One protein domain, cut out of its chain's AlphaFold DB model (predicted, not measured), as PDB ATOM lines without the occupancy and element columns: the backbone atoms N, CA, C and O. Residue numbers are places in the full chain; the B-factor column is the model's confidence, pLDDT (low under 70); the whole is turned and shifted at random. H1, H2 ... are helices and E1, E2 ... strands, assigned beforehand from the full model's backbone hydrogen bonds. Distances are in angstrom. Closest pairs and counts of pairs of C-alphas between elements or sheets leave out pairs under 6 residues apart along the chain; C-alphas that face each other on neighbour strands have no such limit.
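What this domain is: This is residues 25 to 87 of the 107 residues of an uncharacterized protein of Helicobacter muridarum (UniProt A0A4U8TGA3). A small sheet of three short strands, E1, E2 and E3, has the helix H2 over one face, and the helix H1 lies on the side of H2 away from the sheet. H1, H2 and the sheet follow one another in a row, a helical hairpin and then a three-stranded meander, and the whole is a flat body. The printed part has 63 residues, with two named helices and then three named strands along the chain; the sheet runs E1, E2, E3, antiparallel throughout, and the class is mixed, helices and strands. It is only just compact, close to loose, with a radius of gyration of the C-alphas of 12.5 A, and spans 32 by 30 by 11 A.

How they stand to each other: E2, residues 72 to 78, is the inner strand of the sheet. E3, residues 81 to 86, is its antiparallel neighbour at 144 degrees, and the two form a hairpin; N 86 and O 74 are 2.8 A apart and N 76 and O 84 are 2.9 A apart, both within hydrogen-bond range. E1, residues 67 to 69, is the other edge strand, in an antiparallel hairpin with E2 at 115 degrees; N 75 and O 67 are within hydrogen-bond range at 3.1 A. These strands form a meander, each the antiparallel neighbour of the one before. H2, residues 47 to 62, is on the sheet at a height over the sheet of 9.9 A; the local plane is fitted to 6 of the sheet's C-alphas, only just enough for one. H2 lies over E2 and runs along the strands, at 4 degrees to E2 on the local plane. The closest C-alphas of H2 and E2, those of Lys 51 and Asp 73, are 7.5 A apart. H1, residues 25 to 41, touches H2 in a helical hairpin, with the C-alphas of Phe 28 and Thr 61 closest at 6.2 A. They run opposite ways at a shallow tilt of 7 degrees. H1 is not on the sheet and is apart from E1, E2 and E3. In H1 and H2 every O i to N i+4 pair is within hydrogen-bond range.

Where its parts are: E2 is 16.3 A long from first to last C-alpha, E3 14.5 A and E1 6.2 A. H2 is 22.2 A long and H1 24.3 A. H1 begins at C-alpha 25, (-43.266, 53.379, 13.886). H2 begins at C-alpha 47, (-48.948, 26.482, 4.767). E3 ends at C-alpha 86, (-42.597, 29.302, 15.264).

The domain as a whole: The two C-alphas farthest apart, those of Lys 44 and Asp 79, are 36.4 A apart. The printed part has no cut, and its four links are tight. Mean pLDDT of the printed part is 89.8; residues 68 to 70 are under 70.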
ATOM      1  N   LEU A  25     -41.842  53.674  13.695       94.75
ATOM      2  CA  LEU A  25     -43.266  53.379  13.886       94.75
ATOM      3  C   LEU A  25     -44.056  53.402  12.570       94.75
ATOM      4  O   LEU A  25     -44.938  52.564  12.363       94.75
ATOM      5  N   SER A  26     -43.754  54.343  11.673       96.31
ATOM      6  CA  SER A  26     -44.392  54.440  10.358       96.31
ATOM      7  C   SER A  26     -44.038  53.240   9.475       96.31
ATOM      8  O   SER A  26     -44.936  52.597   8.922       96.31
ATOM      9  N   ASN A  27     -42.754  52.879   9.416       94.94
ATOM     10  CA  ASN A  27     -42.256  51.735   8.650       94.94
ATOM     11  C   ASN A  27     -42.839  50.414   9.172       94.94
ATOM     12  O   ASN A  27     -43.287  49.576   8.385       94.94
ATOM     13  N   PHE A  28     -42.926  50.259  10.497       95.94
ATOM     14  CA  PHE A  28     -43.606  49.125  11.121       95.94
ATOM     15  C   PHE A  28     -45.080  49.061  10.709       95.94
ATOM     16  O   PHE A  28     -45.559  48.019  10.265       95.94
ATOM     17  N   LYS A  29     -45.809  50.182  10.794       97.00
ATOM     18  CA  LYS A  29     -47.232  50.241  10.431       97.00
ATOM     19  C   LYS A  29     -47.464  49.892   8.961       97.00
ATOM     20  O   LYS A  29     -48.455  49.232   8.648       97.00
ATOM     21  N   GLN A  30     -46.581  50.328   8.063       96.75
ATOM     22  CA  GLN A  30     -46.649  49.973   6.647       96.75
ATOM     23  C   GLN A  30     -46.386  48.480   6.436       96.75
ATOM     24  O   GLN A  30     -47.199  47.808   5.803       96.75
ATOM     25  N   SER A  31     -45.315  47.950   7.028       96.62
ATOM     26  CA  SER A  31     -44.952  46.533   6.915       96.62
ATOM     27  C   SER A  31     -46.041  45.618   7.475       96.62
ATOM     28  O   SER A  31     -46.397  44.622   6.848       96.62
ATOM     29  N   LEU A  32     -46.646  45.998   8.605       97.31
ATOM     30  CA  LEU A  32     -47.762  45.275   9.209       97.31
ATOM     31  C   LEU A  32     -48.996  45.271   8.299       97.31
ATOM     32  O   LEU A  32     -49.615  44.227   8.112       97.31
ATOM     33  N   LYS A  33     -49.350  46.418   7.704       97.44
ATOM     34  CA  LYS A  33     -50.462  46.491   6.743       97.44
ATOM     35  C   LYS A  33     -50.224  45.583   5.538       97.44
ATOM     36  O   LYS A  33     -51.133  44.858   5.150       97.44
ATOM     37  N   SER A  34     -49.017  45.602   4.973       96.50
ATOM     38  CA  SER A  34     -48.649  44.735   3.850       96.50
ATOM     39  C   SER A  34     -48.697  43.255   4.226       96.50
ATOM     40  O   SER A  34     -49.211  42.454   3.455       96.50
ATOM     41  N   TYR A  35     -48.220  42.889   5.418       96.69
ATOM     42  CA  TYR A  35     -48.310  41.519   5.924       96.69
ATOM     43  C   TYR A  35     -49.764  41.044   6.035       96.69
ATOM     44  O   TYR A  35     -50.107  39.991   5.504       96.69
ATOM     45  N   VAL A  36     -50.634  41.844   6.664       96.06
ATOM     46  CA  VAL A  36     -52.057  41.508   6.829       96.06
ATOM     47  C   VAL A  36     -52.777  41.400   5.482       96.06
ATOM     48  O   VAL A  36     -53.615  40.515   5.317       96.06
ATOM     49  N   ALA A  37     -52.455  42.266   4.517       96.44
ATOM     50  CA  ALA A  37     -53.001  42.170   3.164       96.44
ATOM     51  C   ALA A  37     -52.560  40.864   2.483       96.44
ATOM     52  O   ALA A  37     -53.407  40.057   2.114       96.44
ATOM     53  N   ASN A  38     -51.250  40.597   2.441       95.25
ATOM     54  CA  ASN A  38     -50.696  39.406   1.794       95.25
ATOM     55  C   ASN A  38     -51.248  38.108   2.393       95.25
ATOM     56  O   ASN A  38     -51.631  37.212   1.650       95.25
ATOM     57  N   ILE A  39     -51.327  38.010   3.725       93.44
ATOM     58  CA  ILE A  39     -51.840  36.798   4.373       93.44
ATOM     59  C   ILE A  39     -53.348  36.620   4.142       93.44
ATOM     60  O   ILE A  39     -53.846  35.497   4.071       93.44
ATOM     61  N   SER A  40     -54.090  37.726   4.009       92.12
ATOM     62  CA  SER A  40     -55.523  37.690   3.702       92.12
ATOM     63  C   SER A  40     -55.777  37.216   2.274       92.12
ATOM     64  O   SER A  40     -56.683  36.407   2.062       92.12
ATOM     65  N   ASP A  41     -54.959  37.673   1.327       93.62
ATOM     66  CA  ASP A  41     -55.019  37.259  -0.075       93.62
ATOM     67  C   ASP A  41     -54.564  35.800  -0.246       93.62
ATOM     68  O   ASP A  41     -55.113  35.067  -1.068       93.62
ATOM     69  N   SER A  42     -53.638  35.330   0.599       91.50
ATOM     70  CA  SER A  42     -53.096  33.967   0.562       91.50
ATOM     71  C   SER A  42     -53.848  32.952   1.435       91.50
ATOM     72  O   SER A  42     -53.312  31.886   1.746       91.50
ATOM     73  N   LYS A  43     -55.079  33.244   1.877       87.75
ATOM     74  CA  LYS A  43     -55.848  32.358   2.783       87.75
ATOM     75  C   LYS A  43     -56.034  30.929   2.268       87.75
ATOM     76  O   LYS A  43     -56.176  30.012   3.069       87.75
ATOM     77  N   LYS A  44     -56.092  30.759   0.945       87.69
ATOM     78  CA  LYS A  44     -56.273  29.459   0.276       87.69
ATOM     79  C   LYS A  44     -54.958  28.826  -0.184       87.69
ATOM     80  O   LYS A  44     -54.984  27.720  -0.714       87.69
ATOM     81  N   GLU A  45     -53.846  29.533  -0.014       91.12
ATOM     82  CA  GLU A  45     -52.521  29.035  -0.367       91.12
ATOM     83  C   GLU A  45     -52.026  28.019   0.665       91.12
ATOM     84  O   GLU A  45     -52.592  27.870   1.751       91.12
ATOM     85  N   SER A  46     -50.948  27.317   0.320       90.50
ATOM     86  CA  SER A  46     -50.339  26.328   1.203       90.50
ATOM     87  C   SER A  46     -49.765  26.953   2.482       90.50
ATOM     88  O   SER A  46     -49.393  28.128   2.526       90.50
ATOM     89  N   GLU A  47     -49.625  26.125   3.516       89.88
ATOM     90  CA  GLU A  47     -48.948  26.482   4.767       89.88
ATOM     91  C   GLU A  47     -47.534  27.030   4.520       89.88
ATOM     92  O   GLU A  47     -47.162  28.061   5.076       89.88
ATOM     93  N   GLU A  48     -46.784  26.426   3.591       90.31
ATOM     94  CA  GLU A  48     -45.443  26.885   3.212       90.31
ATOM     95  C   GLU A  48     -45.459  28.300   2.609       90.31
ATOM     96  O   GLU A  48     -44.576  29.114   2.887       90.31
ATOM     97  N   HIS A  49     -46.476  28.637   1.809       92.12
ATOM     98  CA  HIS A  49     -46.623  29.986   1.264       92.12
ATOM     99  C   HIS A  49     -46.882  31.010   2.378       92.12
ATOM    100  O   HIS A  49     -46.231  32.054   2.438       92.12
ATOM    101  N   GLN A  50     -47.787  30.686   3.303       92.06
ATOM    102  CA  GLN A  50     -48.105  31.536   4.452       92.06
ATOM    103  C   GLN A  50     -46.902  31.694   5.400       92.06
ATOM    104  O   GLN A  50     -46.619  32.802   5.866       92.06
ATOM    105  N   LYS A  51     -46.115  30.629   5.594       91.94
ATOM    106  CA  LYS A  51     -44.834  30.660   6.314       91.94
ATOM    107  C   LYS A  51     -43.842  31.630   5.680       91.94
ATOM    108  O   LYS A  51     -43.211  32.415   6.386       91.94
ATOM    109  N   ASN A  52     -43.731  31.629   4.354       92.06
ATOM    110  CA  ASN A  52     -42.840  32.542   3.639       92.06
ATOM    111  C   ASN A  52     -43.270  34.011   3.772       92.06
ATOM    112  O   ASN A  52     -42.412  34.888   3.889       92.06
ATOM    113  N   ILE A  53     -44.577  34.289   3.831       94.38
ATOM    114  CA  ILE A  53     -45.097  35.637   4.107       94.38
ATOM    115  C   ILE A  53     -44.680  36.105   5.510       94.38
ATOM    116  O   ILE A  53     -44.187  37.228   5.655       94.38
ATOM    117  N   LEU A  54     -44.812  35.247   6.530       93.88
ATOM    118  CA  LEU A  54     -44.360  35.549   7.893       93.88
ATOM    119  C   LEU A  54     -42.841  35.761   7.956       93.88
ATOM    120  O   LEU A  54     -42.386  36.770   8.496       93.88
ATOM    121  N   SER A  55     -42.060  34.861   7.356       92.62
ATOM    122  CA  SER A  55     -40.598  34.972   7.296       92.62
ATOM    123  C   SER A  55     -40.159  36.285   6.634       92.62
ATOM    124  O   SER A  55     -39.336  37.022   7.181       92.62
ATOM    125  N   SER A  56     -40.784  36.659   5.508       93.31
ATOM    126  CA  SER A  56     -40.496  37.931   4.841       93.31
ATOM    127  C   SER A  56     -40.869  39.142   5.695       93.31
ATOM    128  O   SER A  56     -40.156  40.143   5.629       93.31
ATOM    129  N   PHE A  57     -41.967  39.094   6.454       95.62
ATOM    130  CA  PHE A  57     -42.352  40.186   7.350       95.62
ATOM    131  C   PHE A  57     -41.339  40.360   8.485       95.62
ATOM    132  O   PHE A  57     -40.903  41.483   8.734       95.62
ATOM    133  N   LEU A  58     -40.928  39.263   9.125       94.19
ATOM    134  CA  LEU A  58     -39.946  39.280  10.209       94.19
ATOM    135  C   LEU A  58     -38.586  39.802   9.734       94.19
ATOM    136  O   LEU A  58     -37.991  40.650  10.396       94.19
ATOM    137  N   SER A  59     -38.143  39.363   8.555       92.06
ATOM    138  CA  SER A  59     -36.898  39.836   7.949       92.06
ATOM    139  C   SER A  59     -36.967  41.316   7.562       92.06
ATOM    140  O   SER A  59     -36.065  42.060   7.904       92.06
ATOM    141  N   LYS A  60     -38.038  41.786   6.910       92.31
ATOM    142  CA  LYS A  60     -38.128  43.191   6.462       92.31
ATOM    143  C   LYS A  60     -38.354  44.193   7.594       92.31
ATOM    144  O   LYS A  60     -38.001  45.356   7.450       92.31
ATOM    145  N   THR A  61     -39.022  43.768   8.663       93.62
ATOM    146  CA  THR A  61     -39.469  44.674   9.735       93.62
ATOM    147  C   THR A  61     -38.472  44.749  10.882       93.62
ATOM    148  O   THR A  61     -38.375  45.781  11.541       93.62
ATOM    149  N   PHE A  62     -37.769  43.648  11.144       91.19
ATOM    150  CA  PHE A  62     -36.914  43.498  12.319       91.19
ATOM    151  C   PHE A  62     -35.514  42.978  11.978       91.19
ATOM    152  O   PHE A  62     -34.750  42.689  12.894       91.19
ATOM    153  N   ASP A  63     -35.197  42.800  10.690       90.00
ATOM    154  CA  ASP A  63     -33.929  42.239  10.208       90.00
ATOM    155  C   ASP A  63     -33.613  40.843  10.769       90.00
ATOM    156  O   ASP A  63     -32.463  40.398  10.800       90.00
ATOM    157  N   TYR A  64     -34.644  40.098  11.184       90.06
ATOM    158  CA  TYR A  64     -34.457  38.735  11.666       90.06
ATOM    159  C   TYR A  64     -34.166  37.776  10.514       90.06
ATOM    160  O   TYR A  64     -34.972  37.602   9.596       90.06
ATOM    161  N   SER A  65     -33.043  37.065  10.622       81.56
ATOM    162  CA  SER A  65     -32.781  35.874   9.817       81.56
ATOM    163  C   SER A  65     -33.548  34.694  10.415       81.56
ATOM    164  O   SER A  65     -33.128  34.086  11.403       81.56
ATOM    165  N   CYS A  66     -34.714  34.406   9.839       82.81
ATOM    166  CA  CYS A  66     -35.511  33.243  10.205       82.81
ATOM    167  C   CYS A  66     -34.998  32.032   9.427       82.81
ATOM    168  O   CYS A  66     -35.070  32.011   8.199       82.81
ATOM    169  N   ASN A  67     -34.493  31.024  10.134       73.25
ATOM    170  CA  ASN A  67     -33.991  29.800   9.514       73.25
ATOM    171  C   ASN A  67     -34.896  28.618   9.849       73.25
ATOM    172  O   ASN A  67     -35.360  28.479  10.984       73.25
ATOM    173  N   THR A  68     -35.084  27.735   8.874       68.44
ATOM    174  CA  THR A  68     -35.637  26.405   9.114       68.44
ATOM    175  C   THR A  68     -34.494  25.513   9.600       68.44
ATOM    176  O   THR A  68     -33.422  25.449   8.995       68.44
ATOM    177  N   ARG A  69     -34.657  24.851  10.748       67.00
ATOM    178  CA  ARG A  69     -33.700  23.832  11.202       67.00
ATOM    179  C   ARG A  69     -34.472  22.652  11.761       67.00
ATOM    180  O   ARG A  69     -35.280  22.809  12.671       67.00
ATOM    181  N   ASN A  70     -34.171  21.459  11.254       69.88
ATOM    182  CA  ASN A  70     -34.845  20.213  11.625       69.88
ATOM    183  C   ASN A  70     -36.360  20.259  11.324       69.88
ATOM    184  O   ASN A  70     -36.739  20.576  10.204       69.88
ATOM    185  N   LYS A  71     -37.208  19.909  12.300       78.88
ATOM    186  CA  LYS A  71     -38.678  19.844  12.188       78.88
ATOM    187  C   LYS A  71     -39.385  21.153  12.580       78.88
ATOM    188  O   LYS A  71     -40.553  21.110  12.929       78.88
ATOM    189  N   ILE A  72     -38.662  22.271  12.635       81.12
ATOM    190  CA  ILE A  72     -39.203  23.569  13.056       81.12
ATOM    191  C   ILE A  72     -39.482  24.414  11.817       81.12
ATOM    192  O   ILE A  72     -38.592  24.562  10.971       81.12
ATOM    193  N   ASP A  73     -40.671  25.012  11.760       84.69
ATOM    194  CA  ASP A  73     -41.097  25.839  10.633       84.69
ATOM    195  C   ASP A  73     -40.254  27.101  10.487       84.69
ATOM    196  O   ASP A  73     -39.719  27.338   9.408       84.69
ATOM    197  N   LEU A  74     -40.090  27.898  11.550       89.44
ATOM    198  CA  LEU A  74     -39.151  29.027  11.592       89.44
ATOM    199  C   LEU A  74     -38.540  29.165  12.990       89.44
ATOM    200  O   LEU A  74     -39.189  28.893  13.999       89.44
ATOM    201  N   ALA A  75     -37.305  29.653  13.068       90.44
ATOM    202  CA  ALA A  75     -36.680  30.007  14.335       90.44
ATOM    203  C   ALA A  75     -35.850  31.289  14.225       90.44
ATOM    204  O   ALA A  75     -35.172  31.517  13.219       90.44
ATOM    205  N   ILE A  76     -35.885  32.094  15.289       89.81
ATOM    206  CA  ILE A  76     -34.997  33.243  15.495       89.81
ATOM    207  C   ILE A  76     -33.904  32.820  16.472       89.81
ATOM    208  O   ILE A  76     -34.186  32.284  17.549       89.81
ATOM    209  N   TYR A  77     -32.659  33.087  16.090       85.75
ATOM    210  CA  TYR A  77     -31.469  32.758  16.864       85.75
ATOM    211  C   TYR A  77     -30.753  34.031  17.306       85.75
ATOM    212  O   TYR A  77     -30.689  35.006  16.564       85.75
ATOM    213  N   GLU A  78     -30.153  33.981  18.487       85.38
ATOM    214  CA  GLU A  78     -29.191  34.966  18.984       85.38
ATOM    215  C   GLU A  78     -27.965  34.173  19.444       85.38
ATOM    216  O   GLU A  78     -28.109  33.193  20.181       85.38
ATOM    217  N   ASP A  79     -26.780  34.513  18.934       86.12
ATOM    218  CA  ASP A  79     -25.524  33.789  19.189       86.12
ATOM    219  C   ASP A  79     -25.634  32.264  18.996       86.12
ATOM    220  O   ASP A  79     -25.208  31.462  19.824       86.12
ATOM    221  N   SER A  80     -26.248  31.839  17.885       82.38
ATOM    222  CA  SER A  80     -26.512  30.424  17.553       82.38
ATOM    223  C   SER A  80     -27.448  29.678  18.515       82.38
ATOM    224  O   SER A  80     -27.672  28.480  18.342       82.38
ATOM    225  N   THR A  81     -28.044  30.368  19.490       86.06
ATOM    226  CA  THR A  81     -29.015  29.799  20.431       86.06
ATOM    227  C   THR A  81     -30.434  30.154  19.985       86.06
ATOM    228  O   THR A  81     -30.716  31.338  19.781       86.06
ATOM    229  N   PRO A  82     -31.350  29.178  19.825       85.81
ATOM    230  CA  PRO A  82     -32.732  29.477  19.465       85.81
ATOM    231  C   PRO A  82     -33.412  30.253  20.600       85.81
ATOM    232  O   PRO A  82     -33.409  29.814  21.750       85.81
ATOM    233  N   LYS A  83     -33.995  31.407  20.273       89.56
ATOM    234  CA  LYS A  83     -34.737  32.256  21.221       89.56
ATOM    235  C   LYS A  83     -36.237  32.183  21.012       89.56
ATOM    236  O   LYS A  83     -36.993  32.243  21.975       89.56
ATOM    237  N   VAL A  84     -36.657  32.052  19.757       90.00
ATOM    238  CA  VAL A  84     -38.066  31.955  19.376       90.00
ATOM    239  C   VAL A  84     -38.212  30.840  18.359       90.00
ATOM    240  O   VAL A  84     -37.436  30.771  17.406       90.00
ATOM    241  N   LEU A  85     -39.211  29.988  18.569       91.31
ATOM    242  CA  LEU A  85     -39.635  28.953  17.635       91.31
ATOM    243  C   LEU A  85     -41.046  29.293  17.165       91.31
ATOM    244  O   LEU A  85     -41.895  29.662  17.978       91.31
ATOM    245  N   PHE A  86     -41.285  29.158  15.870       89.19
ATOM    246  CA  PHE A  86     -42.597  29.302  15.264       89.19
ATOM    247  C   PHE A  86     -43.015  27.947  14.710       89.19
ATOM    248  O   PHE A  86     -42.243  27.317  13.989       89.19
ATOM    249  N   GLU A  87     -44.236  27.550  15.042       89.19
ATOM    250  CA  GLU A  87     -45.014  26.556  14.307       89.19
ATOM    251  C   GLU A  87     -46.039  27.353  13.496       89.19
ATOM    252  O   GLU A  87     -46.785  28.162  14.062       89.19
TER     253      GLU A  87